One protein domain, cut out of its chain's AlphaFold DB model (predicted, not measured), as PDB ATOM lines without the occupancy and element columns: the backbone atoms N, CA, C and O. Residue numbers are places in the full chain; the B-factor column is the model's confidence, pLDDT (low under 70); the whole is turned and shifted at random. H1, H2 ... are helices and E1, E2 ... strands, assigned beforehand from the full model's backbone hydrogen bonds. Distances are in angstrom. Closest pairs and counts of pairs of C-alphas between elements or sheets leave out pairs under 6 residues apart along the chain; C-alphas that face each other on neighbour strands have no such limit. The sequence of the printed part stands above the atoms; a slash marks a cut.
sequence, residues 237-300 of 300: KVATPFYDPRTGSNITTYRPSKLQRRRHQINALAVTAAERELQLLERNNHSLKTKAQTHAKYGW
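What this domain is: This is residues 237 to 300 of the 300 residues of a protein of Aureoumbra lagunensis (UniProt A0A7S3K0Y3). A long helix, H2, makes the shaft of a rod, with the two-strand hairpin E1 and E2 and the short helix H1 near its first end and the short helix H3 beyond its last end. The middle of the rod is the bare shaft: residues 276 to 288, of which 276 to 287 belong to H2, stand free. The printed part has 64 residues, with two strands and three helices in the order E1, E2, H1, H2, H3; the sheet is antiparallel and the class is mixed, helices and strands. The whole is extended, with a radius of gyration of the C-alphas of 19.7 A and spans of 66 by 18 by 13 A.

How they stand to each other: E1, residues 240 to 244, and E2, residues 249 to 253, form an antiparallel hairpin, their directions 144 degrees apart. N 242 and O 251 are 2.8 A apart and N 244 and O 249 3.1 A, both within hydrogen-bond range. H1, residues 258 to 263, and H2, residues 265 to 287, only just touch, only at the corner by their link, with 3 pairs of C-alphas within 8 A. The closest are the C-alphas of Arg 261 and Ala 268, 5.2 A apart. H1 and H2 run opposite ways at a steep tilt of 61 degrees. The closest C-alphas of E1 and H2, those of Thr 240 and Asn 267, are 6.6 A apart. H3, residues 291 to 298, is apart from H2. In H1, H2 and H3 every O i to N i+4 pair is within hydrogen-bond range.

Where its parts are: E1 begins at C-alpha 240, (71.779, 105.311, 139.549). E1 measures 12.8 A from first to last C-alpha, E2 12.6 A, H1 8.9 A, H2 32.5 A and H3 10.3 A. H3 ends at C-alpha 298, (111.298, 121.159, 158.506).

The domain as a whole: The two C-alphas farthest apart, those of Arg 246 and Gly 299, are 66.2 A apart. The printed part has no cut, and its four links are tight. The mean pLDDT of the printed part is 88.6, and no printed residue is under 70.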
ATOM      1  N   LYS A 237      81.815 105.803 139.750       77.62
ATOM      2  CA  LYS A 237      80.769 104.905 139.278       77.62
ATOM      3  C   LYS A 237      79.592 104.944 140.251       77.62
ATOM      4  O   LYS A 237      79.355 103.985 140.982       77.62
ATOM      5  N   VAL A 238      78.844 106.048 140.267       79.94
ATOM      6  CA  VAL A 238      77.571 106.115 141.002       79.94
ATOM      7  C   VAL A 238      76.522 105.342 140.209       79.94
ATOM      8  O   VAL A 238      76.042 105.804 139.177       79.94
ATOM      9  N   ALA A 239      76.165 104.145 140.674       84.88
ATOM     10  CA  ALA A 239      75.055 103.400 140.095       84.88
ATOM     11  C   ALA A 239      73.743 104.124 140.420       84.88
ATOM     12  O   ALA A 239      73.318 104.169 141.575       84.88
ATOM     13  N   THR A 240      73.098 104.690 139.403       83.94
ATOM     14  CA  THR A 240      71.779 105.311 139.549       83.94
ATOM     15  C   THR A 240      70.718 104.388 138.943       83.94
ATOM     16  O   THR A 240      70.851 103.993 137.782       83.94
ATOM     17  N   PRO A 241      69.698 103.965 139.714       87.75
ATOM     18  CA  PRO A 241      68.623 103.134 139.191       87.75
ATOM     19  C   PRO A 241      67.633 103.984 138.385       87.75
ATOM     20  O   PRO A 241      67.212 105.058 138.824       87.75
ATOM     21  N   PHE A 242      67.239 103.481 137.219       84.50
ATOM     22  CA  PHE A 242      66.234 104.072 136.342       84.50
ATOM     23  C   PHE A 242      65.161 103.046 136.019       84.50
ATOM     24  O   PHE A 242      65.474 101.927 135.630       84.50
ATOM     25  N   TYR A 243      63.901 103.443 136.130       87.06
ATOM     26  CA  TYR A 243      62.785 102.601 135.722       87.06
ATOM     27  C   TYR A 243      62.504 102.791 134.227       87.06
ATOM     28  O   TYR A 243      62.254 103.920 133.793       87.06
ATOM     29  N   ASP A 244      62.540 101.708 133.450       88.25
ATOM     30  CA  ASP A 244      62.111 101.714 132.051       88.25
ATOM     31  C   ASP A 244      60.679 101.158 131.944       88.25
ATOM     32  O   ASP A 244      60.459  99.972 132.203       88.25
ATOM     33  N   PRO A 245      59.682 101.982 131.564       87.81
ATOM     34  CA  PRO A 245      58.291 101.546 131.495       87.81
ATOM     35  C   PRO A 245      58.018 100.546 130.367       87.81
ATOM     36  O   PRO A 245      56.985  99.886 130.401       87.81
ATOM     37  N   ARG A 246      58.900 100.424 129.363       89.62
ATOM     38  CA  ARG A 246      58.697  99.481 128.250       89.62
ATOM     39  C   ARG A 246      59.066  98.055 128.624       89.62
ATOM     40  O   ARG A 246      58.386  97.120 128.223       89.62
ATOM     41  N   THR A 247      60.146  97.899 129.376       90.75
ATOM     42  CA  THR A 247      60.631  96.603 129.867       90.75
ATOM     43  C   THR A 247      60.119  96.277 131.266       90.75
ATOM     44  O   THR A 247      60.226  95.131 131.689       90.75
ATOM     45  N   GLY A 248      59.586  97.257 132.005       92.25
ATOM     46  CA  GLY A 248      59.133  97.083 133.390       92.25
ATOM     47  C   GLY A 248      60.271  96.815 134.381       92.25
ATOM     48  O   GLY A 248      60.026  96.429 135.522       92.25
ATOM     49  N   SER A 249      61.524  97.001 133.958       90.12
ATOM     50  CA  SER A 249      62.720  96.674 134.739       90.12
ATOM     51  C   SER A 249      63.473  97.929 135.182       90.12
ATOM     52  O   SER A 249      63.468  98.951 134.492       90.12
ATOM     53  N   ASN A 250      64.160  97.838 136.324       90.00
ATOM     54  CA  ASN A 250      65.077  98.879 136.780       90.00
ATOM     55  C   ASN A 250      66.467  98.670 136.161       90.00
ATOM     56  O   ASN A 250      67.168  97.722 136.507       90.00
ATOM     57  N   ILE A 251      66.878  99.578 135.280       86.50
ATOM     58  CA  ILE A 251      68.202  99.604 134.658       86.50
ATOM     59  C   ILE A 251      69.110 100.498 135.501       86.50
ATOM     60  O   ILE A 251      68.819 101.673 135.720       86.50
ATOM     61  N   THR A 252      70.235  99.964 135.966       89.81
ATOM     62  CA  THR A 252      71.260 100.754 136.657       89.81
ATOM     63  C   THR A 252      72.284 101.261 135.651       89.81
ATOM     64  O   THR A 252      72.928 100.450 134.985       89.81
ATOM     65  N   THR A 253      72.476 102.577 135.552       84.94
ATOM     66  CA  THR A 253      73.561 103.149 134.740       84.94
ATOM     67  C   THR A 253      74.532 103.943 135.606       84.94
ATOM     68  O   THR A 253      74.155 104.573 136.596       84.94
ATOM     69  N   TYR A 254      75.813 103.868 135.239       85.62
ATOM     70  CA  TYR A 254      76.899 104.571 135.927       85.62
ATOM     71  C   TYR A 254      77.107 105.987 135.394       85.62
ATOM     72  O   TYR A 254      77.482 106.881 136.142       85.62
ATOM     73  N   ARG A 255      76.848 106.200 134.098       85.38
ATOM     74  CA  ARG A 255      76.852 107.527 133.483       85.38
ATOM     75  C   ARG A 255      75.451 107.878 132.994       85.38
ATOM     76  O   ARG A 255      74.935 107.187 132.111       85.38
ATOM     77  N   PRO A 256      74.833 108.950 133.518       85.56
ATOM     78  CA  PRO A 256      73.522 109.367 133.059       85.56
ATOM     79  C   PRO A 256      73.619 110.011 131.667       85.56
ATOM     80  O   PRO A 256      74.349 110.989 131.456       85.56
ATOM     81  N   SER A 257      72.839 109.486 130.720       89.38
ATOM     82  CA  SER A 257      72.636 110.060 129.381       89.38
ATOM     83  C   SER A 257      71.995 111.459 129.453       89.38
ATOM     84  O   SER A 257      71.303 111.777 130.419       89.38
ATOM     85  N   LYS A 258      72.159 112.305 128.421       91.75
ATOM     86  CA  LYS A 258      71.585 113.673 128.360       91.75
ATOM     87  C   LYS A 258      70.073 113.681 128.622       91.75
ATOM     88  O   LYS A 258      69.573 114.498 129.394       91.75
ATOM     89  N   LEU A 259      69.349 112.719 128.049       90.25
ATOM     90  CA  LEU A 259      67.911 112.556 128.272       90.25
ATOM     91  C   LEU A 259      67.598 112.121 129.714       90.25
ATOM     92  O   LEU A 259      66.645 112.630 130.307       90.25
ATOM     93  N   GLN A 260      68.415 111.233 130.292       88.38
ATOM     94  CA  GLN A 260      68.274 110.798 131.686       88.38
ATOM     95  C   GLN A 260      68.518 111.953 132.656       88.38
ATOM     96  O   GLN A 260      67.744 112.113 133.592       88.38
ATOM     97  N   ARG A 261      69.510 112.816 132.402       90.50
ATOM     98  CA  ARG A 261      69.746 114.016 133.221       90.50
ATOM     99  C   ARG A 261      68.547 114.963 133.203       90.50
ATOM    100  O   ARG A 261      68.162 115.477 134.247       90.50
ATOM    101  N   ARG A 262      67.918 115.142 132.036       91.88
ATOM    102  CA  ARG A 262      66.728 115.995 131.893       91.88
ATOM    103  C   ARG A 262      65.507 115.429 132.620       91.88
ATOM    104  O   ARG A 262      64.776 116.189 133.244       91.88
ATOM    105  N   ARG A 263      65.273 114.113 132.526       90.94
ATOM    106  CA  ARG A 263      64.112 113.446 133.149       90.94
ATOM    107  C   ARG A 263      64.294 113.187 134.645       90.94
ATOM    108  O   ARG A 263      63.333 113.274 135.398       90.94
ATOM    109  N   HIS A 264      65.514 112.891 135.074       90.94
ATOM    110  CA  HIS A 264      65.842 112.482 136.436       90.94
ATOM    111  C   HIS A 264      66.802 113.485 137.067       90.94
ATOM    112  O   HIS A 264      67.940 113.163 137.409       90.94
ATOM    113  N   GLN A 265      66.323 114.719 137.227       91.62
ATOM    114  CA  GLN A 265      67.113 115.833 137.754       91.62
ATOM    115  C   GLN A 265      67.697 115.522 139.139       91.62
ATOM    116  O   GLN A 265      68.845 115.853 139.402       91.62
ATOM    117  N   ILE A 266      66.952 114.810 139.995       92.38
ATOM    118  CA  ILE A 266      67.424 114.397 141.327       92.38
ATOM    119  C   ILE A 266      68.618 113.440 141.217       92.38
ATOM    120  O   ILE A 266      69.627 113.643 141.886       92.38
ATOM    121  N   ASN A 267      68.538 112.434 140.341       90.31
ATOM    122  CA  ASN A 267      69.639 111.490 140.138       90.31
ATOM    123  C   ASN A 267      70.853 112.194 139.521       90.31
ATOM    124  O   ASN A 267      71.980 111.940 139.931       90.31
ATOM    125  N   ALA A 268      70.636 113.121 138.585       89.75
ATOM    126  CA  ALA A 268      71.710 113.937 138.027       89.75
ATOM    127  C   ALA A 268      72.387 114.804 139.102       89.75
ATOM    128  O   ALA A 268      73.614 114.851 139.178       89.75
ATOM    129  N   LEU A 269      71.603 115.438 139.979       91.75
ATOM    130  CA  LEU A 269      72.127 116.196 141.114       91.75
ATOM    131  C   LEU A 269      72.913 115.301 142.077       91.75
ATOM    132  O   LEU A 269      73.977 115.703 142.531       91.75
ATOM    133  N   ALA A 270      72.452 114.079 142.340       90.31
ATOM    134  CA  ALA A 270      73.172 113.127 143.183       90.31
ATOM    135  C   ALA A 270      74.536 112.737 142.588       90.31
ATOM    136  O   ALA A 270      75.534 112.734 143.306       90.31
ATOM    137  N   VAL A 271      74.597 112.473 141.278       89.69
ATOM    138  CA  VAL A 271      75.859 112.162 140.580       89.69
ATOM    139  C   VAL A 271      76.819 113.351 140.645       89.69
ATOM    140  O   VAL A 271      77.955 113.193 141.078       89.69
ATOM    141  N   THR A 272      76.351 114.561 140.320       91.69
ATOM    142  CA  THR A 272      77.199 115.770 140.380       91.69
ATOM    143  C   THR A 272      77.648 116.121 141.804       91.69
ATOM    144  O   THR A 272      78.742 116.649 141.999       91.69
ATOM    145  N   ALA A 273      76.832 115.832 142.823       93.12
ATOM    146  CA  ALA A 273      77.214 116.003 144.222       93.12
ATOM    147  C   ALA A 273      78.323 115.022 144.626       93.12
ATOM    148  O   ALA A 273      79.293 115.446 145.250       93.12
ATOM    149  N   ALA A 274      78.220 113.755 144.217       90.44
ATOM    150  CA  ALA A 274      79.260 112.758 144.454       90.44
ATOM    151  C   ALA A 274      80.580 113.133 143.755       90.44
ATOM    152  O   ALA A 274      81.646 113.040 144.357       90.44
ATOM    153  N   GLU A 275      80.512 113.633 142.515       90.06
ATOM    154  CA  GLU A 275      81.673 114.164 141.780       90.06
ATOM    155  C   GLU A 275      82.370 115.290 142.549       90.06
ATOM    156  O   GLU A 275      83.589 115.265 142.730       90.06
ATOM    157  N   ARG A 276      81.603 116.252 143.071       93.19
ATOM    158  CA  ARG A 276      82.157 117.339 143.888       93.19
ATOM    159  C   ARG A 276      82.727 116.857 145.218       93.19
ATOM    160  O   ARG A 276      83.744 117.386 145.656       93.19
ATOM    161  N   GLU A 277      82.095 115.884 145.864       92.25
ATOM    162  CA  GLU A 277      82.593 115.303 147.114       92.25
ATOM    163  C   GLU A 277      83.980 114.680 146.918       92.25
ATOM    164  O   GLU A 277      84.898 114.970 147.687       92.25
ATOM    165  N   LEU A 278      84.174 113.910 145.847       90.75
ATOM    166  CA  LEU A 278      85.479 113.334 145.525       90.75
ATOM    167  C   LEU A 278      86.520 114.412 145.210       90.75
ATOM    168  O   LEU A 278      87.620 114.356 145.753       90.75
ATOM    169  N   GLN A 279      86.171 115.436 144.427       90.50
ATOM    170  CA  GLN A 279      87.084 116.555 144.161       90.50
ATOM    171  C   GLN A 279      87.513 117.265 145.454       90.50
ATOM    172  O   GLN A 279      88.672 117.656 145.605       90.50
ATOM    173  N   LEU A 280      86.602 117.435 146.414       92.88
ATOM    174  CA  LEU A 280      86.931 118.012 147.717       92.88
ATOM    175  C   LEU A 280      87.859 117.100 148.524       92.88
ATOM    176  O   LEU A 280      88.796 117.601 149.150       92.88
ATOM    177  N   LEU A 281      87.642 115.785 148.492       89.12
ATOM    178  CA  LEU A 281      88.531 114.812 149.128       89.12
ATOM    179  C   LEU A 281      89.925 114.821 148.495       89.12
ATOM    180  O   LEU A 281      90.917 114.845 149.220       89.12
ATOM    181  N   GLU A 282      90.021 114.882 147.169       88.50
ATOM    182  CA  GLU A 282      91.293 114.987 146.446       88.50
ATOM    183  C   GLU A 282      92.036 116.278 146.798       88.50
ATOM    184  O   GLU A 282      93.223 116.241 147.127       88.50
ATOM    185  N   ARG A 283      91.336 117.419 146.833       88.69
ATOM    186  CA  ARG A 283      91.921 118.698 147.268       88.69
ATOM    187  C   ARG A 283      92.379 118.652 148.720       88.69
ATOM    188  O   ARG A 283      93.449 119.170 149.028       88.69
ATOM    189  N   ASN A 284      91.596 118.038 149.606       89.25
ATOM    190  CA  ASN A 284      91.958 117.893 151.014       89.25
ATOM    191  C   ASN A 284      93.223 117.034 151.161       89.25
ATOM    192  O   ASN A 284      94.192 117.471 151.783       89.25
ATOM    193  N   ASN A 285      93.261 115.883 150.488       85.00
ATOM    194  CA  ASN A 285      94.416 114.986 150.460       85.00
ATOM    195  C   ASN A 285      95.661 115.666 149.882       85.00
ATOM    196  O   ASN A 285      96.756 115.476 150.404       85.00
ATOM    197  N   HIS A 286      95.506 116.496 148.849       84.38
ATOM    198  CA  HIS A 286      96.615 117.254 148.272       84.38
ATOM    199  C   HIS A 286      97.076 118.416 149.168       84.38
ATOM    200  O   HIS A 286      98.256 118.769 149.179       84.38
ATOM    201  N   SER A 287      96.167 119.019 149.940       85.50
ATOM    202  CA  SER A 287      96.499 120.119 150.855       85.50
ATOM    203  C   SER A 287      97.300 119.654 152.076       85.50
ATOM    204  O   SER A 287      98.138 120.395 152.600       85.50
ATOM    205  N   LEU A 288      97.065 118.419 152.520       84.12
ATOM    206  CA  LEU A 288      97.747 117.830 153.659       84.12
ATOM    207  C   LEU A 288      99.105 117.291 153.214       84.12
ATOM    208  O   LEU A 288      99.218 116.235 152.596       84.12
ATOM    209  N   LYS A 289     100.167 118.013 153.576       84.75
ATOM    210  CA  LYS A 289     101.534 117.520 153.386       84.75
ATOM    211  C   LYS A 289     101.719 116.234 154.168       84.75
ATOM    212  O   LYS A 289     101.391 116.157 155.353       84.75
ATOM    213  N   THR A 290     102.300 115.233 153.524       87.62
ATOM    214  CA  THR A 290     102.602 113.976 154.207       87.62
ATOM    215  C   THR A 290     103.630 114.210 155.317       87.62
ATOM    216  O   THR A 290     104.398 115.179 155.290       87.62
ATOM    217  N   LYS A 291     103.680 113.313 156.311       88.69
ATOM    218  CA  LYS A 291     104.710 113.365 157.365       88.69
ATOM    219  C   LYS A 291     106.114 113.392 156.765       88.69
ATOM    220  O   LYS A 291     106.931 114.192 157.193       88.69
ATOM    221  N   ALA A 292     106.350 112.602 155.717       85.94
ATOM    222  CA  ALA A 292     107.610 112.593 154.981       85.94
ATOM    223  C   ALA A 292     107.929 113.959 154.349       85.94
ATOM    224  O   ALA A 292     109.041 114.453 154.501       85.94
ATOM    225  N   GLN A 293     106.955 114.609 153.701       89.25
ATOM    226  CA  GLN A 293     107.140 115.954 153.136       89.25
ATOM    227  C   GLN A 293     107.377 117.016 154.217       89.25
ATOM    228  O   GLN A 293     108.179 117.927 154.028       89.25
ATOM    229  N   THR A 294     106.684 116.912 155.351       91.56
ATOM    230  CA  THR A 294     106.835 117.839 156.481       91.56
ATOM    231  C   THR A 294     108.200 117.663 157.144       91.56
ATOM    232  O   THR A 294     108.907 118.649 157.329       91.56
ATOM    233  N   HIS A 295     108.619 116.423 157.395       91.81
ATOM    234  CA  HIS A 295     109.942 116.092 157.917       91.81
ATOM    235  C   HIS A 295     111.051 116.522 156.945       91.81
ATOM    236  O   HIS A 295     112.015 117.153 157.355       91.81
ATOM    237  N   ALA A 296     110.902 116.290 155.637       90.62
ATOM    238  CA  ALA A 296     111.864 116.765 154.639       90.62
ATOM    239  C   ALA A 296     111.962 118.299 154.592       90.62
ATOM    240  O   ALA A 296     113.039 118.846 154.373       90.62
ATOM    241  N   LYS A 297     110.842 119.005 154.797       92.94
ATOM    242  CA  LYS A 297     110.810 120.471 154.772       92.94
ATOM    243  C   LYS A 297     111.351 121.107 156.054       92.94
ATOM    244  O   LYS A 297     111.952 122.175 155.978       92.94
ATOM    245  N   TYR A 298     111.076 120.515 157.211       93.44
ATOM    246  CA  TYR A 298     111.298 121.159 158.506       93.44
ATOM    247  C   TYR A 298     112.286 120.413 159.419       93.44
ATOM    248  O   TYR A 298     112.702 120.986 160.417       93.44
ATOM    249  N   GLY A 299     112.683 119.180 159.091       90.56
ATOM    250  CA  GLY A 299     113.753 118.436 159.770       90.56
ATOM    251  C   GLY A 299     113.466 117.999 161.210       90.56
ATOM    252  O   GLY A 299     114.412 117.716 161.939       90.56
ATOM    253  N   TRP A 300     112.197 117.979 161.618       70.88
ATOM    254  CA  TRP A 300     111.719 117.545 162.934       70.88
ATOM    255  C   TRP A 300     110.677 116.440 162.779       70.88
ATOM    256  O   TRP A 300     109.962 116.441 161.745       70.88
TER     257      TRP A 300